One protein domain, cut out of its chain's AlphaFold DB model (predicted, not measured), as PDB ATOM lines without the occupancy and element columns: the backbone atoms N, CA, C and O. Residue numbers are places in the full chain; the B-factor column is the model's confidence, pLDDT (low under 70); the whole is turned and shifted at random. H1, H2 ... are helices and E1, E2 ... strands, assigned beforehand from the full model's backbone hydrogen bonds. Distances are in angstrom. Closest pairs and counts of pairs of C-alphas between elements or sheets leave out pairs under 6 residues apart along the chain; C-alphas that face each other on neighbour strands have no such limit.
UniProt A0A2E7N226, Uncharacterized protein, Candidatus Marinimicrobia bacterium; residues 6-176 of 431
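Overview. This is residues 6 to 176 of the 431 residues of an uncharacterized protein of Candidatus Marinimicrobia bacterium (UniProt A0A2E7N226). What shape do these atoms make? A twisted sheet of five strands has the helix H6 over one face and the short helix H7 on that same face by E7, while H3 grazes it by E1 and E2 and H5 by E3 and E6. The hairpin E4 and E5 has a loop far from the middle, and residues 6 to 11 of H1 stick out. What makes it up? The printed part has 171 residues with seven named helices and seven named strands, H1 H2 E1 H3 E2 H4 H5 E3 E4 E5 H6 E6 H7 E7, class mixed. The large sheet, E1 E2 E3 E6 E7, is mixed; the whole is compact, with a radius of gyration of the C-alphas of 16.1 A and spans of 44 by 41 by 30 A.

Arrangement. What do the first helices touch? H1, residues 6 to 15, and H2, residues 18 to 21, only just touch, only at the corner, with 3 pairs of C-alphas within 8 A, the closest Asp 14 and Asn 20 at 6.1 A. H2, the hub, only just touches H3, residues 41 to 55, and H4, residues 75 to 78, with 3 pairs each; the closest C-alphas are Asn 20 and Gln 43, 6.4 A, and Pro 18 and Tyr 76, 5.7 A. How do the strands pair? E1, residues 23 to 25, is antiparallel to E2, residues 65 to 68, with N 24 and O 67 2.9 A apart, within hydrogen-bond range. E3, residues 97 to 101, E6, residues 150 to 154, and E7, residues 171 to 174, follow in parallel, with N 66 and O 98, N 99 and O 151, and N 152 and O 171 each at 2.8 A. E4, residues 107 to 109, and E5, residues 130 to 132, are an antiparallel hairpin, with N 108 and O 131 at 2.9 A. Which helices are on the sheet? H6, residues 133 to 144, makes two layers with it, a helix on one face: it runs along the strands, over E3 and E6, at a height over the sheet of 10.1 A. H7, residues 159 to 163, is on the same face, only just over none of the strands, with 2 of its C-alphas on E7. E2, H4, H5, residues 86 to 95, and E3 form a strand-helix-strand unit, parallel neighbour strands with helices between, and so do E6, H7 and E7, each with a right-handed crossover. Are the helix backbones complete? Every O i to N i+4 pair is within hydrogen-bond range in H3, H5, H6 and H7, and 5 of 6 in H1; H2 and H4 are too short for one.

Along the chain. Where does the first element begin? H1 begins at C-alpha 6, (15.846, -34.989, -1.110), and is 14.6 A long. How long are the others? H3 is 21.3 A, H6 16.8 A and H5 14.3 A, while E3 and E6 are 13.1 A each. Where does the last element end? E7 ends at C-alpha 174, (37.708, -57.593, -27.555).

Size, cuts and confidence. How large is it? The two C-alphas farthest apart, Lys 87 and Leu 124, are 46.2 A apart, and the printed part has no cut. Where are the long links and low confidence? The links E1 to H3 and E4 to E5 are long, and pLDDT is under 70 at residues 6 to 16, 33 to 37, 113 to 120 and 123 to 124.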
ATOM      1  N   HIS A   6      14.516 -35.502  -0.743       30.23
ATOM      2  CA  HIS A   6      15.846 -34.989  -1.110       30.23
ATOM      3  C   HIS A   6      16.925 -36.051  -1.374       30.23
ATOM      4  O   HIS A   6      17.961 -35.692  -1.916       30.23
ATOM      5  N   HIS A   7      16.713 -37.334  -1.054       30.64
ATOM      6  CA  HIS A   7      17.683 -38.380  -1.425       30.64
ATOM      7  C   HIS A   7      17.565 -38.810  -2.892       30.64
ATOM      8  O   HIS A   7      18.586 -38.873  -3.564       30.64
ATOM      9  N   ASN A   8      16.349 -38.956  -3.435       33.16
ATOM     10  CA  ASN A   8      16.185 -39.313  -4.853       33.16
ATOM     11  C   ASN A   8      16.684 -38.221  -5.807       33.16
ATOM     12  O   ASN A   8      17.204 -38.535  -6.866       33.16
ATOM     13  N   LEU A   9      16.571 -36.942  -5.428       35.84
ATOM     14  CA  LEU A   9      17.037 -35.844  -6.279       35.84
ATOM     15  C   LEU A   9      18.565 -35.815  -6.408       35.84
ATOM     16  O   LEU A   9      19.059 -35.447  -7.463       35.84
ATOM     17  N   LEU A  10      19.318 -36.201  -5.372       39.19
ATOM     18  CA  LEU A  10      20.782 -36.248  -5.451       39.19
ATOM     19  C   LEU A  10      21.251 -37.375  -6.383       39.19
ATOM     20  O   LEU A  10      22.069 -37.113  -7.257       39.19
ATOM     21  N   GLU A  11      20.658 -38.570  -6.282       49.03
ATOM     22  CA  GLU A  11      20.942 -39.674  -7.214       49.03
ATOM     23  C   GLU A  11      20.498 -39.351  -8.652       49.03
ATOM     24  O   GLU A  11      21.229 -39.620  -9.605       49.03
ATOM     25  N   GLU A  12      19.334 -38.716  -8.839       49.59
ATOM     26  CA  GLU A  12      18.882 -38.262 -10.158       49.59
ATOM     27  C   GLU A  12      19.805 -37.177 -10.734       49.59
ATOM     28  O   GLU A  12      20.146 -37.236 -11.913       49.59
ATOM     29  N   HIS A  13      20.267 -36.216  -9.924       51.34
ATOM     30  CA  HIS A  13      21.223 -35.192 -10.357       51.34
ATOM     31  C   HIS A  13      22.594 -35.775 -10.716       51.34
ATOM     32  O   HIS A  13      23.185 -35.343 -11.711       51.34
ATOM     33  N   ASP A  14      23.074 -36.773  -9.971       56.25
ATOM     34  CA  ASP A  14      24.315 -37.483 -10.283       56.25
ATOM     35  C   ASP A  14      24.222 -38.216 -11.627       56.25
ATOM     36  O   ASP A  14      25.177 -38.195 -12.406       56.25
ATOM     37  N   LEU A  15      23.050 -38.775 -11.948       59.56
ATOM     38  CA  LEU A  15      22.778 -39.443 -13.219       59.56
ATOM     39  C   LEU A  15      22.532 -38.487 -14.396       59.56
ATOM     40  O   LEU A  15      22.544 -38.954 -15.527       59.56
ATOM     41  N   LEU A  16      22.318 -37.180 -14.191       68.00
ATOM     42  CA  LEU A  16      22.038 -36.217 -15.276       68.00
ATOM     43  C   LEU A  16      23.290 -35.722 -16.018       68.00
ATOM     44  O   LEU A  16      23.173 -35.149 -17.108       68.00
ATOM     45  N   ASN A  17      24.480 -35.923 -15.451       80.50
ATOM     46  CA  ASN A  17      25.743 -35.671 -16.135       80.50
ATOM     47  C   ASN A  17      26.506 -36.995 -16.309       80.50
ATOM     48  O   ASN A  17      26.948 -37.574 -15.315       80.50
ATOM     49  N   PRO A  18      26.711 -37.468 -17.552       86.12
ATOM     50  CA  PRO A  18      27.318 -38.775 -17.798       86.12
ATOM     51  C   PRO A  18      28.727 -38.895 -17.197       86.12
ATOM     52  O   PRO A  18      29.089 -39.963 -16.692       86.12
ATOM     53  N   ASN A  19      29.482 -37.792 -17.142       87.38
ATOM     54  CA  ASN A  19      30.852 -37.784 -16.633       87.38
ATOM     55  C   ASN A  19      30.919 -38.138 -15.139       87.38
ATOM     56  O   ASN A  19      31.887 -38.753 -14.700       87.38
ATOM     57  N   ASN A  20      29.879 -37.819 -14.360       82.81
ATOM     58  CA  ASN A  20      29.822 -38.155 -12.931       82.81
ATOM     59  C   ASN A  20      29.812 -39.666 -12.686       82.81
ATOM     60  O   ASN A  20      30.234 -40.123 -11.625       82.81
ATOM     61  N   THR A  21      29.341 -40.421 -13.681       83.81
ATOM     62  CA  THR A  21      29.236 -41.885 -13.661       83.81
ATOM     63  C   THR A  21      30.376 -42.574 -14.411       83.81
ATOM     64  O   THR A  21      30.352 -43.791 -14.567       83.81
ATOM     65  N   GLY A  22      31.371 -41.821 -14.892       89.75
ATOM     66  CA  GLY A  22      32.502 -42.366 -15.642       89.75
ATOM     67  C   GLY A  22      32.257 -42.518 -17.149       89.75
ATOM     68  O   GLY A  22      33.098 -43.106 -17.828       89.75
ATOM     69  N   LEU A  23      31.140 -42.010 -17.691       93.94
ATOM     70  CA  LEU A  23      30.847 -42.025 -19.127       93.94
ATOM     71  C   LEU A  23      31.270 -40.705 -19.777       93.94
ATOM     72  O   LEU A  23      30.695 -39.657 -19.505       93.94
ATOM     73  N   TYR A  24      32.225 -40.774 -20.697       93.56
ATOM     74  CA  TYR A  24      32.750 -39.623 -21.428       93.56
ATOM     75  C   TYR A  24      32.579 -39.842 -22.925       93.56
ATOM     76  O   TYR A  24      32.656 -40.969 -23.405       93.56
ATOM     77  N   SER A  25      32.353 -38.780 -23.692       93.88
ATOM     78  CA  SER A  25      32.114 -38.892 -25.132       93.88
ATOM     79  C   SER A  25      32.652 -37.685 -25.884       93.88
ATOM     80  O   SER A  25      32.564 -36.556 -25.402       93.88
ATOM     81  N   ASN A  26      33.176 -37.900 -27.095       93.69
ATOM     82  CA  ASN A  26      33.535 -36.794 -27.992       93.69
ATOM     83  C   ASN A  26      32.315 -36.196 -28.712       93.69
ATOM     84  O   ASN A  26      32.447 -35.239 -29.481       93.69
ATOM     85  N   TYR A  27      31.138 -36.789 -28.515       92.06
ATOM     86  CA  TYR A  27      29.914 -36.415 -29.197       92.06
ATOM     87  C   TYR A  27      28.697 -36.509 -28.262       92.06
ATOM     88  O   TYR A  27      28.633 -37.438 -27.459       92.06
ATOM     89  N   PRO A  28      27.719 -35.587 -28.327       91.50
ATOM     90  CA  PRO A  28      26.577 -35.615 -27.412       91.50
ATOM     91  C   PRO A  28      25.801 -36.936 -27.502       91.50
ATOM     92  O   PRO A  28      25.414 -37.342 -28.599       91.50
ATOM     93  N   LEU A  29      25.574 -37.579 -26.351       91.56
ATOM     94  CA  LEU A  29      24.784 -38.813 -26.227       91.56
ATOM     95  C   LEU A  29      23.345 -38.561 -25.754       91.56
ATOM     96  O   LEU A  29      22.552 -39.487 -25.663       91.56
ATOM     97  N   GLY A  30      22.992 -37.310 -25.486       88.75
ATOM     98  CA  GLY A  30      21.690 -36.900 -24.982       88.75
ATOM     99  C   GLY A  30      21.793 -35.521 -24.330       88.75
ATOM    100  O   GLY A  30      22.842 -34.871 -24.434       88.75
ATOM    101  N   PRO A  31      20.731 -35.057 -23.656       80.38
ATOM    102  CA  PRO A  31      20.809 -33.875 -22.812       80.38
ATOM    103  C   PRO A  31      21.840 -34.094 -21.697       80.38
ATOM    104  O   PRO A  31      21.815 -35.107 -21.001       80.38
ATOM    105  N   ALA A  32      22.752 -33.141 -21.526       70.06
ATOM    106  CA  ALA A  32      23.710 -33.119 -20.427       70.06
ATOM    107  C   ALA A  32      23.534 -31.812 -19.649       70.06
ATOM    108  O   ALA A  32      23.465 -30.736 -20.247       70.06
ATOM    109  N   TRP A  33      23.441 -31.909 -18.323       61.81
ATOM    110  CA  TRP A  33      23.353 -30.748 -17.435       61.81
ATOM    111  C   TRP A  33      24.733 -30.340 -16.907       61.81
ATOM    112  O   TRP A  33      25.728 -31.040 -17.103       61.81
ATOM    113  N   PHE A  34      24.792 -29.166 -16.272       59.03
ATOM    114  CA  PHE A  34      26.020 -28.541 -15.777       59.03
ATOM    115  C   PHE A  34      26.910 -29.514 -14.974       59.03
ATOM    116  O   PHE A  34      26.391 -30.368 -14.254       59.03
ATOM    117  N   PRO A  35      28.249 -29.400 -15.079       62.62
ATOM    118  CA  PRO A  35      29.170 -30.194 -14.266       62.62
ATOM    119  C   PRO A  35      28.927 -29.973 -12.770       62.62
ATOM    120  O   PRO A  35      28.547 -28.874 -12.357       62.62
ATOM    121  N   LEU A  36      29.164 -31.013 -11.959       64.25
ATOM    122  CA  LEU A  36      29.154 -30.889 -10.501       64.25
ATOM    123  C   LEU A  36      30.113 -29.782 -10.055       64.25
ATOM    124  O   LEU A  36      31.192 -29.609 -10.625       64.25
ATOM    125  N   ARG A  37      29.714 -29.043  -9.014       66.94
ATOM    126  CA  ARG A  37      30.566 -28.015  -8.395       66.94
ATOM    127  C   ARG A  37      31.694 -28.623  -7.557       66.94
ATOM    128  O   ARG A  37      32.731 -27.987  -7.425       66.94
ATOM    129  N   GLU A  38      31.504 -29.837  -7.041       80.38
ATOM    130  CA  GLU A  38      32.482 -30.587  -6.245       80.38
ATOM    131  C   GLU A  38      32.611 -32.005  -6.820       80.38
ATOM    132  O   GLU A  38      31.601 -32.683  -7.003       80.38
ATOM    133  N   LYS A  39      33.838 -32.433  -7.143       82.38
ATOM    134  CA  LYS A  39      34.135 -33.763  -7.696       82.38
ATOM    135  C   LYS A  39      34.867 -34.622  -6.671       82.38
ATOM    136  O   LYS A  39      35.645 -34.119  -5.864       82.38
ATOM    137  N   THR A  40      34.644 -35.932  -6.716       85.50
ATOM    138  CA  THR A  40      35.469 -36.892  -5.971       85.50
ATOM    139  C   THR A  40      36.825 -37.076  -6.659       85.50
ATOM    140  O   THR A  40      36.946 -36.876  -7.867       85.50
ATOM    141  N   LYS A  41      37.843 -37.555  -5.927       83.50
ATOM    142  CA  LYS A  41      39.161 -37.888  -6.513       83.50
ATOM    143  C   LYS A  41      39.065 -38.863  -7.691       83.50
ATOM    144  O   LYS A  41      39.836 -38.773  -8.637       83.50
ATOM    145  N   GLN A  42      38.115 -39.798  -7.632       83.50
ATOM    146  CA  GLN A  42      37.873 -40.749  -8.714       83.50
ATOM    147  C   GLN A  42      37.362 -40.043  -9.974       83.50
ATOM    148  O   GLN A  42      37.862 -40.305 -11.063       83.50
ATOM    149  N   GLN A  43      36.410 -39.117  -9.827       86.94
ATOM    150  CA  GLN A  43      35.873 -38.332 -10.942       86.94
ATOM    151  C   GLN A  43      36.937 -37.412 -11.557       86.94
ATOM    152  O   GLN A  43      37.029 -37.314 -12.777       86.94
ATOM    153  N   GLU A  44      37.781 -36.788 -10.732       87.31
ATOM    154  CA  GLU A  44      38.941 -36.018 -11.207       87.31
ATOM    155  C   GLU A  44      39.931 -36.906 -11.983       87.31
ATOM    156  O   GLU A  44      40.432 -36.517 -13.041       87.31
ATOM    157  N   GLY A  45      40.171 -38.129 -11.496       85.25
ATOM    158  CA  GLY A  45      40.990 -39.128 -12.180       85.25
ATOM    159  C   GLY A  45      40.424 -39.524 -13.546       85.25
ATOM    160  O   GLY A  45      41.169 -39.570 -14.527       85.25
ATOM    161  N   TRP A  46      39.111 -39.746 -13.641       89.12
ATOM    162  CA  TRP A  46      38.440 -40.033 -14.911       89.12
ATOM    163  C   TRP A  46      38.511 -38.864 -15.896       89.12
ATOM    164  O   TRP A  46      38.783 -39.085 -17.078       89.12
ATOM    165  N   ASP A  47      38.341 -37.620 -15.434       88.56
ATOM    166  CA  ASP A  47      38.515 -36.443 -16.293       88.56
ATOM    167  C   ASP A  47      39.926 -36.401 -16.895       88.56
ATOM    168  O   ASP A  47      40.085 -36.238 -18.109       88.56
ATOM    169  N   SER A  48      40.950 -36.568 -16.048       88.44
ATOM    170  CA  SER A  48      42.349 -36.571 -16.484       88.44
ATOM    171  C   SER A  48      42.607 -37.694 -17.487       88.44
ATOM    172  O   SER A  48      43.197 -37.460 -18.543       88.44
ATOM    173  N   MET A  49      42.106 -38.897 -17.198       86.88
ATOM    174  CA  MET A  49      42.263 -40.057 -18.070       86.88
ATOM    175  C   MET A  49      41.621 -39.824 -19.439       86.88
ATOM    176  O   MET A  49      42.260 -40.074 -20.459       86.88
ATOM    177  N   PHE A  50      40.395 -39.296 -19.503       88.75
ATOM    178  CA  PHE A  50      39.745 -39.011 -20.785       88.75
ATOM    179  C   PHE A  50      40.526 -37.990 -21.620       88.75
ATOM    180  O   PHE A  50      40.680 -38.158 -22.834       88.75
ATOM    181  N   ILE A  51      41.050 -36.945 -20.972       89.38
ATOM    182  CA  ILE A  51      41.883 -35.929 -21.620       89.38
ATOM    183  C   ILE A  51      43.147 -36.569 -22.211       89.38
ATOM    184  O   ILE A  51      43.491 -36.298 -23.364       89.38
ATOM    185  N   ASP A  52      43.828 -37.431 -21.460       86.00
ATOM    186  CA  ASP A  52      45.073 -38.063 -21.906       86.00
ATOM    187  C   ASP A  52      44.843 -39.116 -22.993       86.00
ATOM    188  O   ASP A  52      45.581 -39.149 -23.984       86.00
ATOM    189  N   LEU A  53      43.755 -39.887 -22.901       86.25
ATOM    190  CA  LEU A  53      43.287 -40.753 -23.984       86.25
ATOM    191  C   LEU A  53      43.004 -39.937 -25.260       86.25
ATOM    192  O   LEU A  53      43.353 -40.368 -26.359       86.25
ATOM    193  N   GLY A  54      42.443 -38.730 -25.135       88.38
ATOM    194  CA  GLY A  54      42.226 -37.795 -26.246       88.38
ATOM    195  C   GLY A  54      43.513 -37.314 -26.926       88.38
ATOM    196  O   GLY A  54      43.538 -37.124 -28.144       88.38
ATOM    197  N   LYS A  55      44.601 -37.148 -26.165       86.56
ATOM    198  CA  LYS A  55      45.924 -36.755 -26.691       86.56
ATOM    199  C   LYS A  55      46.685 -37.919 -27.331       86.56
ATOM    200  O   LYS A  55      47.587 -37.672 -28.133       86.56
ATOM    201  N   THR A  56      46.333 -39.153 -26.978       82.38
ATOM    202  CA  THR A  56      47.027 -40.386 -27.373       82.38
ATOM    203  C   THR A  56      46.132 -41.259 -28.263       82.38
ATOM    204  O   THR A  56      46.048 -41.023 -29.469       82.38
ATOM    205  N   PHE A  57      45.412 -42.224 -27.690       82.00
ATOM    206  CA  PHE A  57      44.623 -43.240 -28.395       82.00
ATOM    207  C   PHE A  57      43.538 -42.662 -29.298       82.00
ATOM    208  O   PHE A  57      43.303 -43.174 -30.391       82.00
ATOM    209  N   PHE A  58      42.887 -41.584 -28.878       86.81
ATOM    210  CA  PHE A  58      41.818 -40.946 -29.642       86.81
ATOM    211  C   PHE A  58      42.279 -39.691 -30.388       86.81
ATOM    212  O   PHE A  58      41.449 -38.949 -30.919       86.81
ATOM    213  N   LYS A  59      43.595 -39.464 -30.502       88.75
ATOM    214  CA  LYS A  59      44.144 -38.306 -31.213       88.75
ATOM    215  C   LYS A  59      43.627 -38.253 -32.652       88.75
ATOM    216  O   LYS A  59      43.846 -39.159 -33.454       88.75
ATOM    217  N   GLY A  60      42.937 -37.163 -32.987       89.31
ATOM    218  CA  GLY A  60      42.372 -36.929 -34.321       89.31
ATOM    219  C   GLY A  60      41.125 -37.759 -34.659       89.31
ATOM    220  O   GLY A  60      40.687 -37.750 -35.812       89.31
ATOM    221  N   VAL A  61      40.534 -38.471 -33.693       89.25
ATOM    222  CA  VAL A  61      39.304 -39.244 -33.907       89.25
ATOM    223  C   VAL A  61      38.082 -38.320 -33.874       89.25
ATOM    224  O   VAL A  61      37.675 -37.820 -32.831       89.25
ATOM    225  N   ASN A  62      37.457 -38.139 -35.042       90.00
ATOM    226  CA  ASN A  62      36.292 -37.259 -35.232       90.00
ATOM    227  C   ASN A  62      34.951 -38.004 -35.384       90.00
ATOM    228  O   ASN A  62      33.890 -37.368 -35.484       90.00
ATOM    229  N   ASN A  63      34.986 -39.336 -35.488       92.69
ATOM    230  CA  ASN A  63      33.775 -40.158 -35.479       92.69
ATOM    231  C   ASN A  63      33.227 -40.245 -34.046       92.69
ATOM    232  O   ASN A  63      34.029 -40.159 -33.114       92.69
ATOM    233  N   PRO A  64      31.905 -40.406 -33.859       95.75
ATOM    234  CA  PRO A  64      31.320 -40.522 -32.527       95.75
ATOM    235  C   PRO A  64      31.906 -41.702 -31.745       95.75
ATOM    236  O   PRO A  64      31.892 -42.841 -32.220       95.75
ATOM    237  N   TYR A  65      32.414 -41.423 -30.549       94.75
ATOM    238  CA  TYR A  65      32.836 -42.439 -29.602       94.75
ATOM    239  C   TYR A  65      32.564 -42.029 -28.158       94.75
ATOM    240  O   TYR A  65      32.603 -40.846 -27.818       94.75
ATOM    241  N   ALA A  66      32.375 -43.039 -27.316       95.19
ATOM    242  CA  ALA A  66      32.277 -42.915 -25.875       95.19
ATOM    243  C   ALA A  66      33.282 -43.839 -25.179       95.19
ATOM    244  O   ALA A  66      33.649 -44.885 -25.713       95.19
ATOM    245  N   VAL A  67      33.721 -43.449 -23.989       93.62
ATOM    246  CA  VAL A  67      34.583 -44.229 -23.103       93.62
ATOM    247  C   VAL A  67      33.877 -44.331 -21.760       93.62
ATOM    248  O   VAL A  67      33.496 -43.309 -21.190       93.62
ATOM    249  N   TYR A  68      33.696 -45.552 -21.271       94.19
ATOM    250  CA  TYR A  68      33.169 -45.817 -19.943       94.19
ATOM    251  C   TYR A  68      34.290 -46.344 -19.047       94.19
ATOM    252  O   TYR A  68      34.907 -47.370 -19.337       94.19
ATOM    253  N   MET A  69      34.570 -45.596 -17.982       90.56
ATOM    254  CA  MET A  69      35.635 -45.868 -17.008       90.56
ATOM    255  C   MET A  69      35.092 -46.363 -15.660       90.56
ATOM    256  O   MET A  69      35.856 -46.556 -14.714       90.56
ATOM    257  N   GLY A  70      33.769 -46.505 -15.555       88.56
ATOM    258  CA  GLY A  70      33.098 -47.106 -14.411       88.56
ATOM    259  C   GLY A  70      32.992 -48.627 -14.531       88.56
ATOM    260  O   GLY A  70      33.492 -49.236 -15.474       88.56
ATOM    261  N   VAL A  71      32.304 -49.224 -13.561       87.62
ATOM    262  CA  VAL A  71      31.969 -50.651 -13.519       87.62
ATOM    263  C   VAL A  71      30.471 -50.762 -13.259       87.62
ATOM    264  O   VAL A  71      29.952 -50.109 -12.353       87.62
ATOM    265  N   GLY A  72      29.787 -51.609 -14.014       91.12
ATOM    266  CA  GLY A  72      28.373 -51.897 -13.854       91.12
ATOM    267  C   GLY A  72      27.479 -51.097 -14.793       91.12
ATOM    268  O   GLY A  72      27.846 -50.718 -15.901       91.12
ATOM    269  N   LYS A  73      26.242 -50.888 -14.348       91.25
ATOM    270  CA  LYS A  73      25.198 -50.225 -15.128       91.25
ATOM    271  C   LYS A  73      25.598 -48.789 -15.490       91.25
ATOM    272  O   LYS A  73      25.960 -47.995 -14.621       91.25
ATOM    273  N   ILE A  74      25.415 -48.421 -16.758       93.88
ATOM    274  CA  ILE A  74      25.621 -47.055 -17.251       93.88
ATOM    275  C   ILE A  74      24.294 -46.299 -17.130       93.88
ATOM    276  O   ILE A  74      23.584 -46.090 -18.112       93.88
ATOM    277  N   GLY A  75      23.943 -45.898 -15.904       91.00
ATOM    278  CA  GLY A  75      22.615 -45.354 -15.579       91.00
ATOM    279  C   GLY A  75      22.157 -44.202 -16.485       91.00
ATOM    280  O   GLY A  75      20.998 -44.178 -16.894       91.00
ATOM    281  N   TYR A  76      23.074 -43.314 -16.894       91.81
ATOM    282  CA  TYR A  76      22.785 -42.229 -17.844       91.81
ATOM    283  C   TYR A  76      22.196 -42.736 -19.176       91.81
ATOM    284  O   TYR A  76      21.273 -42.129 -19.722       91.81
ATOM    285  N   LEU A  77      22.694 -43.861 -19.699       94.31
ATOM    286  CA  LEU A  77      22.228 -44.454 -20.959       94.31
ATOM    287  C   LEU A  77      20.862 -45.143 -20.831       94.31
ATOM    288  O   LEU A  77      20.220 -45.401 -21.847       94.31
ATOM    289  N   GLU A  78      20.372 -45.374 -19.615       93.31
ATOM    290  CA  GLU A  78      19.053 -45.965 -19.366       93.31
ATOM    291  C   GLU A  78      17.970 -44.928 -19.046       93.31
ATOM    292  O   GLU A  78      16.785 -45.223 -19.195       93.31
ATOM    293  N   LEU A  79      18.344 -43.706 -18.644       90.94
ATOM    294  CA  LEU A  79      17.383 -42.633 -18.368       90.94
ATOM    295  C   LEU A  79      16.494 -42.388 -19.590       90.94
ATOM    296  O   LEU A  79      17.059 -42.069 -20.634       90.94
ATOM    297  N   PRO A  80      15.148 -42.416 -19.494       90.75
ATOM    298  CA  PRO A  80      14.248 -42.204 -20.635       90.75
ATOM    299  C   PRO A  80      14.486 -40.892 -21.398       90.75
ATOM    300  O   PRO A  80      14.256 -40.832 -22.605       90.75
ATOM    301  N   SER A  81      15.009 -39.868 -20.718       88.06
ATOM    302  CA  SER A  81      15.343 -38.549 -21.268       88.06
ATOM    303  C   SER A  81      16.584 -38.518 -22.169       88.06
ATOM    304  O   SER A  81      16.750 -37.555 -22.915       88.06
ATOM    305  N   THR A  82      17.439 -39.545 -22.144       90.31
ATOM    306  CA  THR A  82      18.650 -39.670 -22.984       90.31
ATOM    307  C   THR A  82      18.320 -40.000 -24.456       90.31
ATOM    308  O   THR A  82      18.681 -41.042 -25.007       90.31
ATOM    309  N   ILE A  83      17.569 -39.098 -25.089       92.00
ATOM    310  CA  ILE A  83      17.193 -39.122 -26.504       92.00
ATOM    311  C   ILE A  83      18.092 -38.138 -27.253       92.00
ATOM    312  O   ILE A  83      18.294 -37.000 -26.829       92.00
ATOM    313  N   LEU A  84      18.643 -38.583 -28.375       93.62
ATOM    314  CA  LEU A  84      19.513 -37.785 -29.223       93.62
ATOM    315  C   LEU A  84      18.718 -36.755 -30.023       93.62
ATOM    316  O   LEU A  84      17.784 -37.093 -30.755       93.62
ATOM    317  N   ASP A  85      19.195 -35.512 -30.000       92.75
ATOM    318  CA  ASP A  85      18.761 -34.488 -30.945       92.75
ATOM    319  C   ASP A  85      18.994 -34.930 -32.401       92.75
ATOM    320  O   ASP A  85      19.901 -35.711 -32.717       92.75
ATOM    321  N   VAL A  86      18.220 -34.355 -33.327       94.31
ATOM    322  CA  VAL A  86      18.224 -34.720 -34.758       94.31
ATOM    323  C   VAL A  86      19.634 -34.718 -35.358       94.31
ATOM    324  O   VAL A  86      20.016 -35.659 -36.056       94.31
ATOM    325  N   LYS A  87      20.432 -33.675 -35.091       94.12
ATOM    326  CA  LYS A  87      21.781 -33.537 -35.660       94.12
ATOM    327  C   LYS A  87      22.749 -34.595 -35.102       94.12
ATOM    328  O   LYS A  87      23.368 -35.277 -35.925       94.12
ATOM    329  N   PRO A  88      22.877 -34.779 -33.770       93.44
ATOM    330  CA  PRO A  88      23.648 -35.879 -33.210       93.44
ATOM    331  C   PRO A  88      23.228 -37.261 -33.707       93.44
ATOM    332  O   PRO A  88      24.067 -38.012 -34.211       93.44
ATOM    333  N   ARG A  89      21.923 -37.556 -33.669       95.31
ATOM    334  CA  ARG A  89      21.365 -38.832 -34.124       95.31
ATOM    335  C   ARG A  89      21.741 -39.130 -35.570       95.31
ATOM    336  O   ARG A  89      22.274 -40.196 -35.861       95.31
ATOM    337  N   ASN A  90      21.556 -38.167 -36.473       95.50
ATOM    338  CA  ASN A  90      21.885 -38.342 -37.890       95.50
ATOM    339  C   ASN A  90      23.382 -38.581 -38.122       95.50
ATOM    340  O   ASN A  90      23.753 -39.376 -38.988       95.50
ATOM    341  N   ARG A  91      24.261 -37.912 -37.361       95.56
ATOM    342  CA  ARG A  91      25.707 -38.138 -37.483       95.56
ATOM    343  C   ARG A  91      26.097 -39.524 -36.985       95.56
ATOM    344  O   ARG A  91      26.864 -40.185 -37.683       95.56
ATOM    345  N   ILE A  92      25.574 -39.956 -35.837       96.88
ATOM    346  CA  ILE A  92      25.825 -41.297 -35.296       96.88
ATOM    347  C   ILE A  92      25.319 -42.359 -36.271       96.88
ATOM    348  O   ILE A  92      26.104 -43.195 -36.698       96.88
ATOM    349  N   ARG A  93      24.071 -42.264 -36.746       96.19
ATOM    350  CA  ARG A  93      23.523 -43.207 -37.740       96.19
ATOM    351  C   ARG A  93      24.368 -43.305 -39.015       96.19
ATOM    352  O   ARG A  93      24.432 -44.366 -39.619       96.19
ATOM    353  N   LYS A  94      25.014 -42.211 -39.436       96.25
ATOM    354  CA  LYS A  94      25.883 -42.186 -40.625       96.25
ATOM    355  C   LYS A  94      27.293 -42.735 -40.376       96.25
ATOM    356  O   LYS A  94      27.953 -43.141 -41.331       96.25
ATOM    357  N   LYS A  95      27.818 -42.628 -39.153       96.00
ATOM    358  CA  LYS A  95      29.240 -42.882 -38.843       96.00
ATOM    359  C   LYS A  95      29.482 -44.050 -37.887       96.00
ATOM    360  O   LYS A  95      30.649 -44.392 -37.700       96.00
ATOM    361  N   GLY A  96      28.421 -44.606 -37.312       96.69
ATOM    362  CA  GLY A  96      28.474 -45.535 -36.193       96.69
ATOM    363  C   GLY A  96      28.777 -44.831 -34.868       96.69
ATOM    364  O   GLY A  96      29.325 -43.720 -34.841       96.69
ATOM    365  N   LEU A  97      28.423 -45.485 -33.764       97.12
ATOM    366  CA  LEU A  97      28.875 -45.140 -32.416       97.12
ATOM    367  C   LEU A  97      29.817 -46.229 -31.911       97.12
ATOM    368  O   LEU A  97      29.456 -47.401 -31.894       97.12
ATOM    369  N   LYS A  98      31.012 -45.838 -31.466       95.19
ATOM    370  CA  LYS A  98      31.954 -46.751 -30.808       95.19
ATOM    371  C   LYS A  98      31.972 -46.503 -29.309       95.19
ATOM    372  O   LYS A  98      32.215 -45.376 -28.897       95.19
ATOM    373  N   ILE A  99      31.764 -47.529 -28.500       95.44
ATOM    374  CA  ILE A  99      31.820 -47.435 -27.040       95.44
ATOM    375  C   ILE A  99      32.969 -48.310 -26.550       95.44
ATOM    376  O   ILE A  99      33.039 -49.484 -26.895       95.44
ATOM    377  N   TYR A 100      33.885 -47.731 -25.781       93.00
ATOM    378  CA  TYR A 100      35.035 -48.426 -25.207       93.00
ATOM    379  C   TYR A 100      34.827 -48.579 -23.703       93.00
ATOM    380  O   TYR A 100      34.729 -47.580 -22.990       93.00
ATOM    381  N   LEU A 101      34.762 -49.817 -23.232       92.75
ATOM    382  CA  LEU A 101      34.736 -50.163 -21.817       92.75
ATOM    383  C   LEU A 101      36.181 -50.389 -21.366       92.75
ATOM    384  O   LEU A 101      36.901 -51.176 -21.984       92.75
ATOM    385  N   LEU A 102      36.631 -49.662 -20.339       88.31
ATOM    386  CA  LEU A 102      37.992 -49.834 -19.808       88.31
ATOM    387  C   LEU A 102      38.086 -50.960 -18.779       88.31
ATOM    388  O   LEU A 102      39.148 -51.554 -18.610       88.31
ATOM    389  N   GLU A 103      36.971 -51.252 -18.123       87.62
ATOM    390  CA  GLU A 103      36.841 -52.293 -17.113       87.62
ATOM    391  C   GLU A 103      36.101 -53.513 -17.688       87.62
ATOM    392  O   GLU A 103      35.319 -53.366 -18.635       87.62
ATOM    393  N   PRO A 104      36.347 -54.725 -17.153       89.06
ATOM    394  CA  PRO A 104      35.651 -55.932 -17.585       89.06
ATOM    395  C   PRO A 104      34.163 -55.883 -17.245       89.06
ATOM    396  O   PRO A 104      33.770 -55.283 -16.240       89.06
ATOM    397  N   LEU A 105      33.362 -56.588 -18.046       91.31
ATOM    398  CA  LEU A 105      31.909 -56.631 -17.893       91.31
ATOM    399  C   LEU A 105      31.462 -57.074 -16.491       91.31
ATOM    400  O   LEU A 105      31.968 -58.041 -15.905       91.31
ATOM    401  N   SER A 106      30.431 -56.397 -15.990       91.25
ATOM    402  CA  SER A 106      29.709 -56.764 -14.775       91.25
ATOM    403  C   SER A 106      28.546 -57.667 -15.147       91.25
ATOM    404  O   SER A 106      27.554 -57.221 -15.725       91.25
ATOM    405  N   THR A 107      28.669 -58.950 -14.829       89.44
ATOM    406  CA  THR A 107      27.739 -59.980 -15.302       89.44
ATOM    407  C   THR A 107      26.793 -60.415 -14.197       89.44
ATOM    408  O   THR A 107      27.119 -60.337 -13.019       89.44
ATOM    409  N   TYR A 108      25.588 -60.832 -14.550       86.94
ATOM    410  CA  TYR A 108      24.603 -61.294 -13.577       86.94
ATOM    411  C   TYR A 108      23.694 -62.339 -14.215       86.94
ATOM    412  O   TYR A 108      23.495 -62.323 -15.428       86.94
ATOM    413  N   ASN A 109      23.154 -63.237 -13.394       86.75
ATOM    414  CA  ASN A 109      22.083 -64.136 -13.810       86.75
ATOM    415  C   ASN A 109      20.743 -63.384 -13.694       86.75
ATOM    416  O   ASN A 109      20.476 -62.758 -12.669       86.75
ATOM    417  N   ILE A 110      19.893 -63.433 -14.721       86.75
ATOM    418  CA  ILE A 110      18.562 -62.791 -14.725       86.75
ATOM    419  C   ILE A 110      17.606 -63.320 -13.643       86.75
ATOM    420  O   ILE A 110      16.624 -62.656 -13.311       86.75
ATOM    421  N   HIS A 111      17.882 -64.502 -13.097       83.94
ATOM    422  CA  HIS A 111      17.150 -65.115 -11.992       83.94
ATOM    423  C   HIS A 111      17.757 -64.794 -10.618       83.94
ATOM    424  O   HIS A 111      17.134 -65.085  -9.595       83.94
ATOM    425  N   GLU A 112      18.945 -64.182 -10.572       73.12
ATOM    426  CA  GLU A 112      19.578 -63.760  -9.324       73.12
ATOM    427  C   GLU A 112      18.833 -62.559  -8.733       73.12
ATOM    428  O   GLU A 112      18.551 -61.565  -9.402       73.12
ATOM    429  N   THR A 113      18.531 -62.645  -7.440       63.78
ATOM    430  CA  THR A 113      17.759 -61.613  -6.732       63.78
ATOM    431  C   THR A 113      18.645 -60.657  -5.943       63.78
ATOM    432  O   THR A 113      18.154 -59.621  -5.493       63.78
ATOM    433  N   ASN A 114      19.942 -60.956  -5.788       66.00
ATOM    434  CA  ASN A 114      20.881 -60.075  -5.101       66.00
ATOM    435  C   ASN A 114      21.534 -59.052  -6.060       66.00
ATOM    436  O   ASN A 114      22.459 -59.397  -6.799       66.00
ATOM    437  N   PRO A 115      21.149 -57.761  -6.011       56.44
ATOM    438  CA  PRO A 115      21.685 -56.737  -6.908       56.44
ATOM    439  C   PRO A 115      23.156 -56.386  -6.635       56.44
ATOM    440  O   PRO A 115      23.794 -55.771  -7.486       56.44
ATOM    441  N   GLN A 116      23.707 -56.762  -5.473       56.22
ATOM    442  CA  GLN A 116      25.110 -56.499  -5.128       56.22
ATOM    443  C   GLN A 116      26.079 -57.514  -5.745       56.22
ATOM    444  O   GLN A 116      27.290 -57.295  -5.725       56.22
ATOM    445  N   HIS A 117      25.576 -58.616  -6.311       64.50
ATOM    446  CA  HIS A 117      26.410 -59.545  -7.059       64.50
ATOM    447  C   HIS A 117      26.759 -58.920  -8.415       64.50
ATOM    448  O   HIS A 117      25.897 -58.589  -9.237       64.50
ATOM    449  N   ILE A 118      28.060 -58.709  -8.616       57.03
ATOM    450  CA  ILE A 118      28.604 -58.050  -9.809       57.03
ATOM    451  C   ILE A 118      28.998 -59.087 -10.881       57.03
ATOM    452  O   ILE A 118      29.315 -58.700 -12.003       57.03
ATOM    453  N   TYR A 119      28.981 -60.388 -10.554       69.00
ATOM    454  CA  TYR A 119      29.370 -61.476 -11.461       69.00
ATOM    455  C   TYR A 119      28.425 -62.673 -11.334       69.00
ATOM    456  O   TYR A 119      28.055 -63.047 -10.218       69.00
ATOM    457  N   ALA A 120      28.086 -63.277 -12.474       66.19
ATOM    458  CA  ALA A 120      27.410 -64.568 -12.544       66.19
ATOM    459  C   ALA A 120      28.404 -65.707 -12.275       66.19
ATOM    460  O   ALA A 120      29.593 -65.586 -12.583       66.19
ATOM    461  N   ASN A 121      27.926 -66.813 -11.709       70.31
ATOM    462  CA  ASN A 121      28.732 -68.011 -11.528       70.31
ATOM    463  C   ASN A 121      28.510 -68.944 -12.722       70.31
ATOM    464  O   ASN A 121      27.589 -69.757 -12.734       70.31
ATOM    465  N   TYR A 122      29.405 -68.859 -13.700       70.94
ATOM    466  CA  TYR A 122      29.326 -69.598 -14.963       70.94
ATOM    467  C   TYR A 122      29.375 -71.134 -14.824       70.94
ATOM    468  O   TYR A 122      29.174 -71.833 -15.809       70.94
ATOM    469  N   GLU A 123      29.642 -71.685 -13.633       67.00
ATOM    470  CA  GLU A 123      29.478 -73.126 -13.374       67.00
ATOM    471  C   GLU A 123      28.039 -73.549 -13.064       67.00
ATOM    472  O   GLU A 123      27.700 -74.720 -13.233       67.00
ATOM    473  N   LEU A 124      27.241 -72.642 -12.501       67.44
ATOM    474  CA  LEU A 124      25.912 -72.943 -11.958       67.44
ATOM    475  C   LEU A 124      24.792 -72.288 -12.763       67.44
ATOM    476  O   LEU A 124      23.658 -72.756 -12.709       67.44
ATOM    477  N   ASP A 125      25.125 -71.229 -13.490       72.31
ATOM    478  CA  ASP A 125      24.198 -70.449 -14.288       72.31
ATOM    479  C   ASP A 125      24.209 -70.939 -15.742       72.31
ATOM    480  O   ASP A 125      25.275 -71.183 -16.315       72.31
ATOM    481  N   ASP A 126      23.029 -71.064 -16.356       79.12
ATOM    482  CA  ASP A 126      22.943 -71.256 -17.803       79.12
ATOM    483  C   ASP A 126      23.460 -69.984 -18.483       79.12
ATOM    484  O   ASP A 126      23.033 -68.873 -18.169       79.12
ATOM    485  N   ILE A 127      24.378 -70.138 -19.434       78.06
ATOM    486  CA  ILE A 127      24.910 -69.035 -20.236       78.06
ATOM    487  C   ILE A 127      23.791 -68.199 -20.881       78.06
ATOM    488  O   ILE A 127      23.933 -66.984 -21.014       78.06
ATOM    489  N   ALA A 128      22.656 -68.827 -21.218       83.94
ATOM    490  CA  ALA A 128      21.478 -68.167 -21.773       83.94
ATOM    491  C   ALA A 128      20.812 -67.179 -20.797       83.94
ATOM    492  O   ALA A 128      20.150 -66.231 -21.240       83.94
ATOM    493  N   ASP A 129      21.043 -67.342 -19.496       87.69
ATOM    494  CA  ASP A 129      20.497 -66.522 -18.411       87.69
ATOM    495  C   ASP A 129      21.484 -65.450 -17.934       87.69
ATOM    496  O   ASP A 129      21.134 -64.585 -17.127       87.69
ATOM    497  N   ILE A 130      22.718 -65.456 -18.443       88.81
ATOM    498  CA  ILE A 130      23.739 -64.481 -18.064       88.81
ATOM    499  C   ILE A 130      23.630 -63.232 -18.944       88.81
ATOM    500  O   ILE A 130      23.559 -63.286 -20.174       88.81
ATOM    501  N   ARG A 131      23.616 -62.065 -18.303       91.38
ATOM    502  CA  ARG A 131      23.602 -60.738 -18.933       91.38
ATOM    503  C   ARG A 131      24.769 -59.899 -18.431       91.38
ATOM    504  O   ARG A 131      25.404 -60.244 -17.434       91.38
ATOM    505  N   ALA A 132      25.049 -58.796 -19.118       93.69
ATOM    506  CA  ALA A 132      26.074 -57.834 -18.734       93.69
ATOM    507  C   ALA A 132      25.460 -56.441 -18.578       93.69
ATOM    508  O   ALA A 132      24.841 -55.918 -19.505       93.69
ATOM    509  N   ARG A 133      25.658 -55.825 -17.408       94.50
ATOM    510  CA  ARG A 133      25.000 -54.563 -17.029       94.50
ATOM    511  C   ARG A 133      25.361 -53.421 -17.978       94.50
ATOM    512  O   ARG A 133      24.501 -52.626 -18.334       94.50
ATOM    513  N   GLU A 134      26.618 -53.355 -18.404       96.25
ATOM    514  CA  GLU A 134      27.105 -52.368 -19.366       96.25
ATOM    515  C   GLU A 134      26.429 -52.555 -20.735       96.25
ATOM    516  O   GLU A 134      25.986 -51.581 -21.346       96.25
ATOM    517  N   LEU A 135      26.321 -53.805 -21.209       97.69
ATOM    518  CA  LEU A 135      25.709 -54.129 -22.502       97.69
ATOM    519  C   LEU A 135      24.200 -53.869 -22.496       97.69
ATOM    520  O   LEU A 135      23.686 -53.348 -23.484       97.69
ATOM    521  N   ASP A 136      23.509 -54.141 -21.385       97.25
ATOM    522  CA  ASP A 136      22.093 -53.796 -21.208       97.25
ATOM    523  C   ASP A 136      21.874 -52.289 -21.380       97.25
ATOM    524  O   ASP A 136      21.072 -51.867 -22.217       97.25
ATOM    525  N   SER A 137      22.637 -51.464 -20.652       97.69
ATOM    526  CA  SER A 137      22.514 -50.006 -20.737       97.69
ATOM    527  C   SER A 137      22.784 -49.484 -22.154       97.69
ATOM    528  O   SER A 137      22.084 -48.592 -22.638       97.69
ATOM    529  N   ILE A 138      23.787 -50.041 -22.842       98.50
ATOM    530  CA  ILE A 138      24.136 -49.656 -24.218       98.50
ATOM    531  C   ILE A 138      23.052 -50.095 -25.209       98.50
ATOM    532  O   ILE A 138      22.686 -49.315 -26.089       98.50
ATOM    533  N   SER A 139      22.526 -51.311 -25.059       98.38
ATOM    534  CA  SER A 139      21.467 -51.859 -25.906       98.38
ATOM    535  C   SER A 139      20.190 -51.020 -25.812       98.38
ATOM    536  O   SER A 139      19.691 -50.539 -26.832       98.38
ATOM    537  N   ILE A 140      19.743 -50.718 -24.586       97.62
ATOM    538  CA  ILE A 140      18.583 -49.853 -24.316       97.62
ATOM    539  C   ILE A 140      18.756 -48.483 -24.983       97.62
ATOM    540  O   ILE A 140      17.827 -47.940 -25.590       97.62
ATOM    541  N   PHE A 141      19.952 -47.899 -24.888       97.62
ATOM    542  CA  PHE A 141      20.255 -46.624 -25.529       97.62
ATOM    543  C   PHE A 141      20.214 -46.703 -27.061       97.62
ATOM    544  O   PHE A 141      19.654 -45.804 -27.700       97.62
ATOM    545  N   ALA A 142      20.794 -47.757 -27.640       98.19
ATOM    546  CA  ALA A 142      20.858 -47.973 -29.080       98.19
ATOM    547  C   ALA A 142      19.462 -48.152 -29.694       98.19
ATOM    548  O   ALA A 142      19.146 -47.490 -30.685       98.19
ATOM    549  N   GLU A 143      18.617 -48.983 -29.079       97.75
ATOM    550  CA  GLU A 143      17.247 -49.250 -29.531       97.75
ATOM    551  C   GLU A 143      16.391 -47.989 -29.493       97.75
ATOM    552  O   GLU A 143      15.813 -47.585 -30.501       97.75
ATOM    553  N   ARG A 144      16.378 -47.307 -28.345       97.25
ATOM    554  CA  ARG A 144      15.592 -46.086 -28.140       97.25
ATOM    555  C   ARG A 144      15.938 -44.968 -29.120       97.25
ATOM    556  O   ARG A 144      15.081 -44.155 -29.457       97.25
ATOM    557  N   ASN A 145      17.193 -44.899 -29.550       96.94
ATOM    558  CA  ASN A 145      17.664 -43.888 -30.492       96.94
ATOM    559  C   ASN A 145      17.712 -44.382 -31.947       96.94
ATOM    560  O   ASN A 145      18.151 -43.630 -32.824       96.94
ATOM    561  N   GLU A 146      17.250 -45.611 -32.203       97.06
ATOM    562  CA  GLU A 146      17.260 -46.274 -33.507       97.06
ATOM    563  C   GLU A 146      18.647 -46.214 -34.171       97.06
ATOM    564  O   GLU A 146      18.808 -45.742 -35.305       97.06
ATOM    565  N   LEU A 147      19.686 -46.606 -33.435       97.38
ATOM    566  CA  LEU A 147      21.064 -46.581 -33.918       97.38
ATOM    567  C   LEU A 147      21.400 -47.919 -34.597       97.38
ATOM    568  O   LEU A 147      21.439 -48.937 -33.915       97.38
ATOM    569  N   PRO A 148      21.663 -47.946 -35.919       95.69
ATOM    570  CA  PRO A 148      21.862 -49.198 -36.653       95.69
ATOM    571  C   PRO A 148      23.287 -49.764 -36.547       95.69
ATOM    572  O   PRO A 148      23.532 -50.871 -37.007       95.69
ATOM    573  N   ASP A 149      24.237 -48.987 -36.022       97.25
ATOM    574  CA  ASP A 149      25.650 -49.362 -35.928       97.25
ATOM    575  C   ASP A 149      26.222 -48.859 -34.599       97.25
ATOM    576  O   ASP A 149      26.662 -47.708 -34.474       97.25
ATOM    577  N   VAL A 150      26.160 -49.725 -33.585       98.12
ATOM    578  CA  VAL A 150      26.774 -49.509 -32.276       98.12
ATOM    579  C   VAL A 150      27.792 -50.612 -32.043       98.12
ATOM    580  O   VAL A 150      27.458 -51.791 -31.980       98.12
ATOM    581  N   THR A 151      29.056 -50.220 -31.932       96.25
ATOM    582  CA  THR A 151      30.176 -51.130 -31.697       96.25
ATOM    583  C   THR A 151      30.685 -50.961 -30.272       96.25
ATOM    584  O   THR A 151      31.030 -49.845 -29.882       96.25
ATOM    585  N   VAL A 152      30.788 -52.051 -29.517       95.81
ATOM    586  CA  VAL A 152      31.311 -52.073 -28.148       95.81
ATOM    587  C   VAL A 152      32.648 -52.803 -28.120       95.81
ATOM    588  O   VAL A 152      32.762 -53.938 -28.576       95.81
ATOM    589  N   TYR A 153      33.660 -52.144 -27.566       92.94
ATOM    590  CA  TYR A 153      34.980 -52.706 -27.308       92.94
ATOM    591  C   TYR A 153      35.152 -52.912 -25.804       92.94
ATOM    592  O   TYR A 153      35.058 -51.942 -25.054       92.94
ATOM    593  N   ALA A 154      35.432 -54.140 -25.370       92.19
ATOM    594  CA  ALA A 154      35.622 -54.504 -23.963       92.19
ATOM    595  C   ALA A 154      36.916 -55.319 -23.770       92.19
ATOM    596  O   ALA A 154      37.385 -55.930 -24.733       92.19
ATOM    597  N   PRO A 155      37.507 -55.370 -22.562       89.50
ATOM    598  CA  PRO A 155      38.714 -56.164 -22.314       89.50
ATOM    599  C   PRO A 155      38.450 -57.679 -22.250       89.50
ATOM    600  O   PRO A 155      39.396 -58.464 -22.195       89.50
ATOM    601  N   ASP A 156      37.182 -58.084 -22.298       91.38
ATOM    602  CA  ASP A 156      36.701 -59.460 -22.291       91.38
ATOM    603  C   ASP A 156      37.023 -60.201 -23.604       91.38
ATOM    604  O   ASP A 156      36.420 -59.976 -24.659       91.38
ATOM    605  N   TYR A 157      37.984 -61.119 -23.551       91.62
ATOM    606  CA  TYR A 157      38.321 -62.001 -24.663       91.62
ATOM    607  C   TYR A 157      37.179 -62.984 -24.940       91.62
ATOM    608  O   TYR A 157      36.633 -63.587 -24.016       91.62
ATOM    609  N   ARG A 158      36.835 -63.139 -26.228       91.50
ATOM    610  CA  ARG A 158      35.677 -63.905 -26.737       91.50
ATOM    611  C   ARG A 158      34.308 -63.335 -26.348       91.50
ATOM    612  O   ARG A 158      33.312 -64.030 -26.487       91.50
ATOM    613  N   ILE A 159      34.220 -62.058 -25.958       92.81
ATOM    614  CA  ILE A 159      32.947 -61.387 -25.624       92.81
ATOM    615  C   ILE A 159      31.804 -61.685 -26.612       92.81
ATOM    616  O   ILE A 159      30.693 -61.986 -26.186       92.81
ATOM    617  N   ASN A 160      32.065 -61.651 -27.922       93.69
ATOM    618  CA  ASN A 160      31.035 -61.883 -28.935       93.69
ATOM    619  C   ASN A 160      30.483 -63.317 -28.928       93.69
ATOM    620  O   ASN A 160      29.310 -63.522 -29.213       93.69
ATOM    621  N   GLU A 161      31.304 -64.304 -28.575       92.12
ATOM    622  CA  GLU A 161      30.862 -65.695 -28.471       92.12
ATOM    623  C   GLU A 161      29.857 -65.885 -27.333       92.12
ATOM    624  O   GLU A 161      28.868 -66.591 -27.496       92.12
ATOM    625  N   PHE A 162      30.087 -65.210 -26.205       90.25
ATOM    626  CA  PHE A 162      29.249 -65.330 -25.012       90.25
ATOM    627  C   PHE A 162      28.011 -64.429 -25.056       90.25
ATOM    628  O   PHE A 162      26.959 -64.801 -24.545       90.25
ATOM    629  N   PHE A 163      28.117 -63.246 -25.667       93.56
ATOM    630  CA  PHE A 163      27.089 -62.208 -25.569       93.56
ATOM    631  C   PHE A 163      26.493 -61.771 -26.914       93.56
ATOM    632  O   PHE A 163      25.454 -61.117 -26.922       93.56
ATOM    633  N   GLY A 164      27.082 -62.134 -28.056       94.12
ATOM    634  CA  GLY A 164      26.656 -61.627 -29.367       94.12
ATOM    635  C   GLY A 164      25.215 -61.998 -29.734       94.12
ATOM    636  O   GLY A 164      24.467 -61.159 -30.227       94.12
ATOM    637  N   MET A 165      24.785 -63.228 -29.429       93.56
ATOM    638  CA  MET A 165      23.391 -63.647 -29.645       93.56
ATOM    639  C   MET A 165      22.403 -62.946 -28.708       93.56
ATOM    640  O   MET A 165      21.256 -62.712 -29.082       93.56
ATOM    641  N   THR A 166      22.849 -62.619 -27.498       94.62
ATOM    642  CA  THR A 166      22.042 -61.962 -26.466       94.62
ATOM    643  C   THR A 166      21.833 -60.477 -26.763       94.62
ATOM    644  O   THR A 166      20.786 -59.928 -26.429       94.62
ATOM    645  N   TYR A 167      22.800 -59.842 -27.432       96.38
ATOM    646  CA  TYR A 167      22.780 -58.423 -27.795       96.38
ATOM    647  C   TYR A 167      22.933 -58.227 -29.315       96.38
ATOM    648  O   TYR A 167      23.924 -57.650 -29.766       96.38
ATOM    649  N   PRO A 168      21.962 -58.679 -30.135       96.06
ATOM    650  CA  PRO A 168      22.089 -58.701 -31.597       96.06
ATOM    651  C   PRO A 168      22.116 -57.308 -32.248       96.06
ATOM    652  O   PRO A 168      22.440 -57.177 -33.426       96.06
ATOM    653  N   ASN A 169      21.752 -56.263 -31.506       97.38
ATOM    654  CA  ASN A 169      21.824 -54.864 -31.925       97.38
ATOM    655  C   ASN A 169      23.204 -54.221 -31.678       97.38
ATOM    656  O   ASN A 169      23.399 -53.060 -32.044       97.38
ATOM    657  N   LEU A 170      24.146 -54.943 -31.059       98.19
ATOM    658  CA  LEU A 170      25.493 -54.472 -30.748       98.19
ATOM    659  C   LEU A 170      26.543 -55.309 -31.484       98.19
ATOM    660  O   LEU A 170      26.472 -56.533 -31.519       98.19
ATOM    661  N   ASN A 171      27.581 -54.653 -32.004       96.44
ATOM    662  CA  ASN A 171      28.771 -55.336 -32.507       96.44
ATOM    663  C   ASN A 171      29.814 -55.418 -31.384       96.44
ATOM    664  O   ASN A 171      30.329 -54.382 -30.959       96.44
ATOM    665  N   LEU A 172      30.125 -56.618 -30.891       95.38
ATOM    666  CA  LEU A 172      30.985 -56.809 -29.718       95.38
ATOM    667  C   LEU A 172      32.402 -57.226 -30.125       95.38
ATOM    668  O   LEU A 172      32.580 -58.177 -30.878       95.38
ATOM    669  N   TYR A 173      33.413 -56.542 -29.590       92.62
ATOM    670  CA  TYR A 173      34.821 -56.793 -29.898       92.62
ATOM    671  C   TYR A 173      35.681 -56.781 -28.635       92.62
ATOM    672  O   TYR A 173      35.495 -55.946 -27.747       92.62
ATOM    673  N   CYS A 174      36.680 -57.661 -28.585       90.56
ATOM    674  CA  CYS A 174      37.708 -57.593 -27.555       90.56
ATOM    675  C   CYS A 174      38.737 -56.502 -27.902       90.56
ATOM    676  O   CYS A 174      39.156 -56.361 -29.053       90.56
ATOM    677  N   SER A 175      39.160 -55.725 -26.906       84.06
ATOM    678  CA  SER A 175      40.172 -54.678 -27.041       84.06
ATOM    679  C   SER A 175      41.061 -54.617 -25.795       84.06
ATOM    680  O   SER A 175      40.545 -54.619 -24.680       84.06
ATOM    681  N   PRO A 176      42.391 -54.485 -25.932       71.06
ATOM    682  CA  PRO A 176      43.331 -54.540 -24.810       71.06
ATOM    683  C   PRO A 176      43.424 -53.213 -24.042       71.06
ATOM    684  O   PRO A 176      44.504 -52.846 -23.594       71.06
TER     685      PRO A 176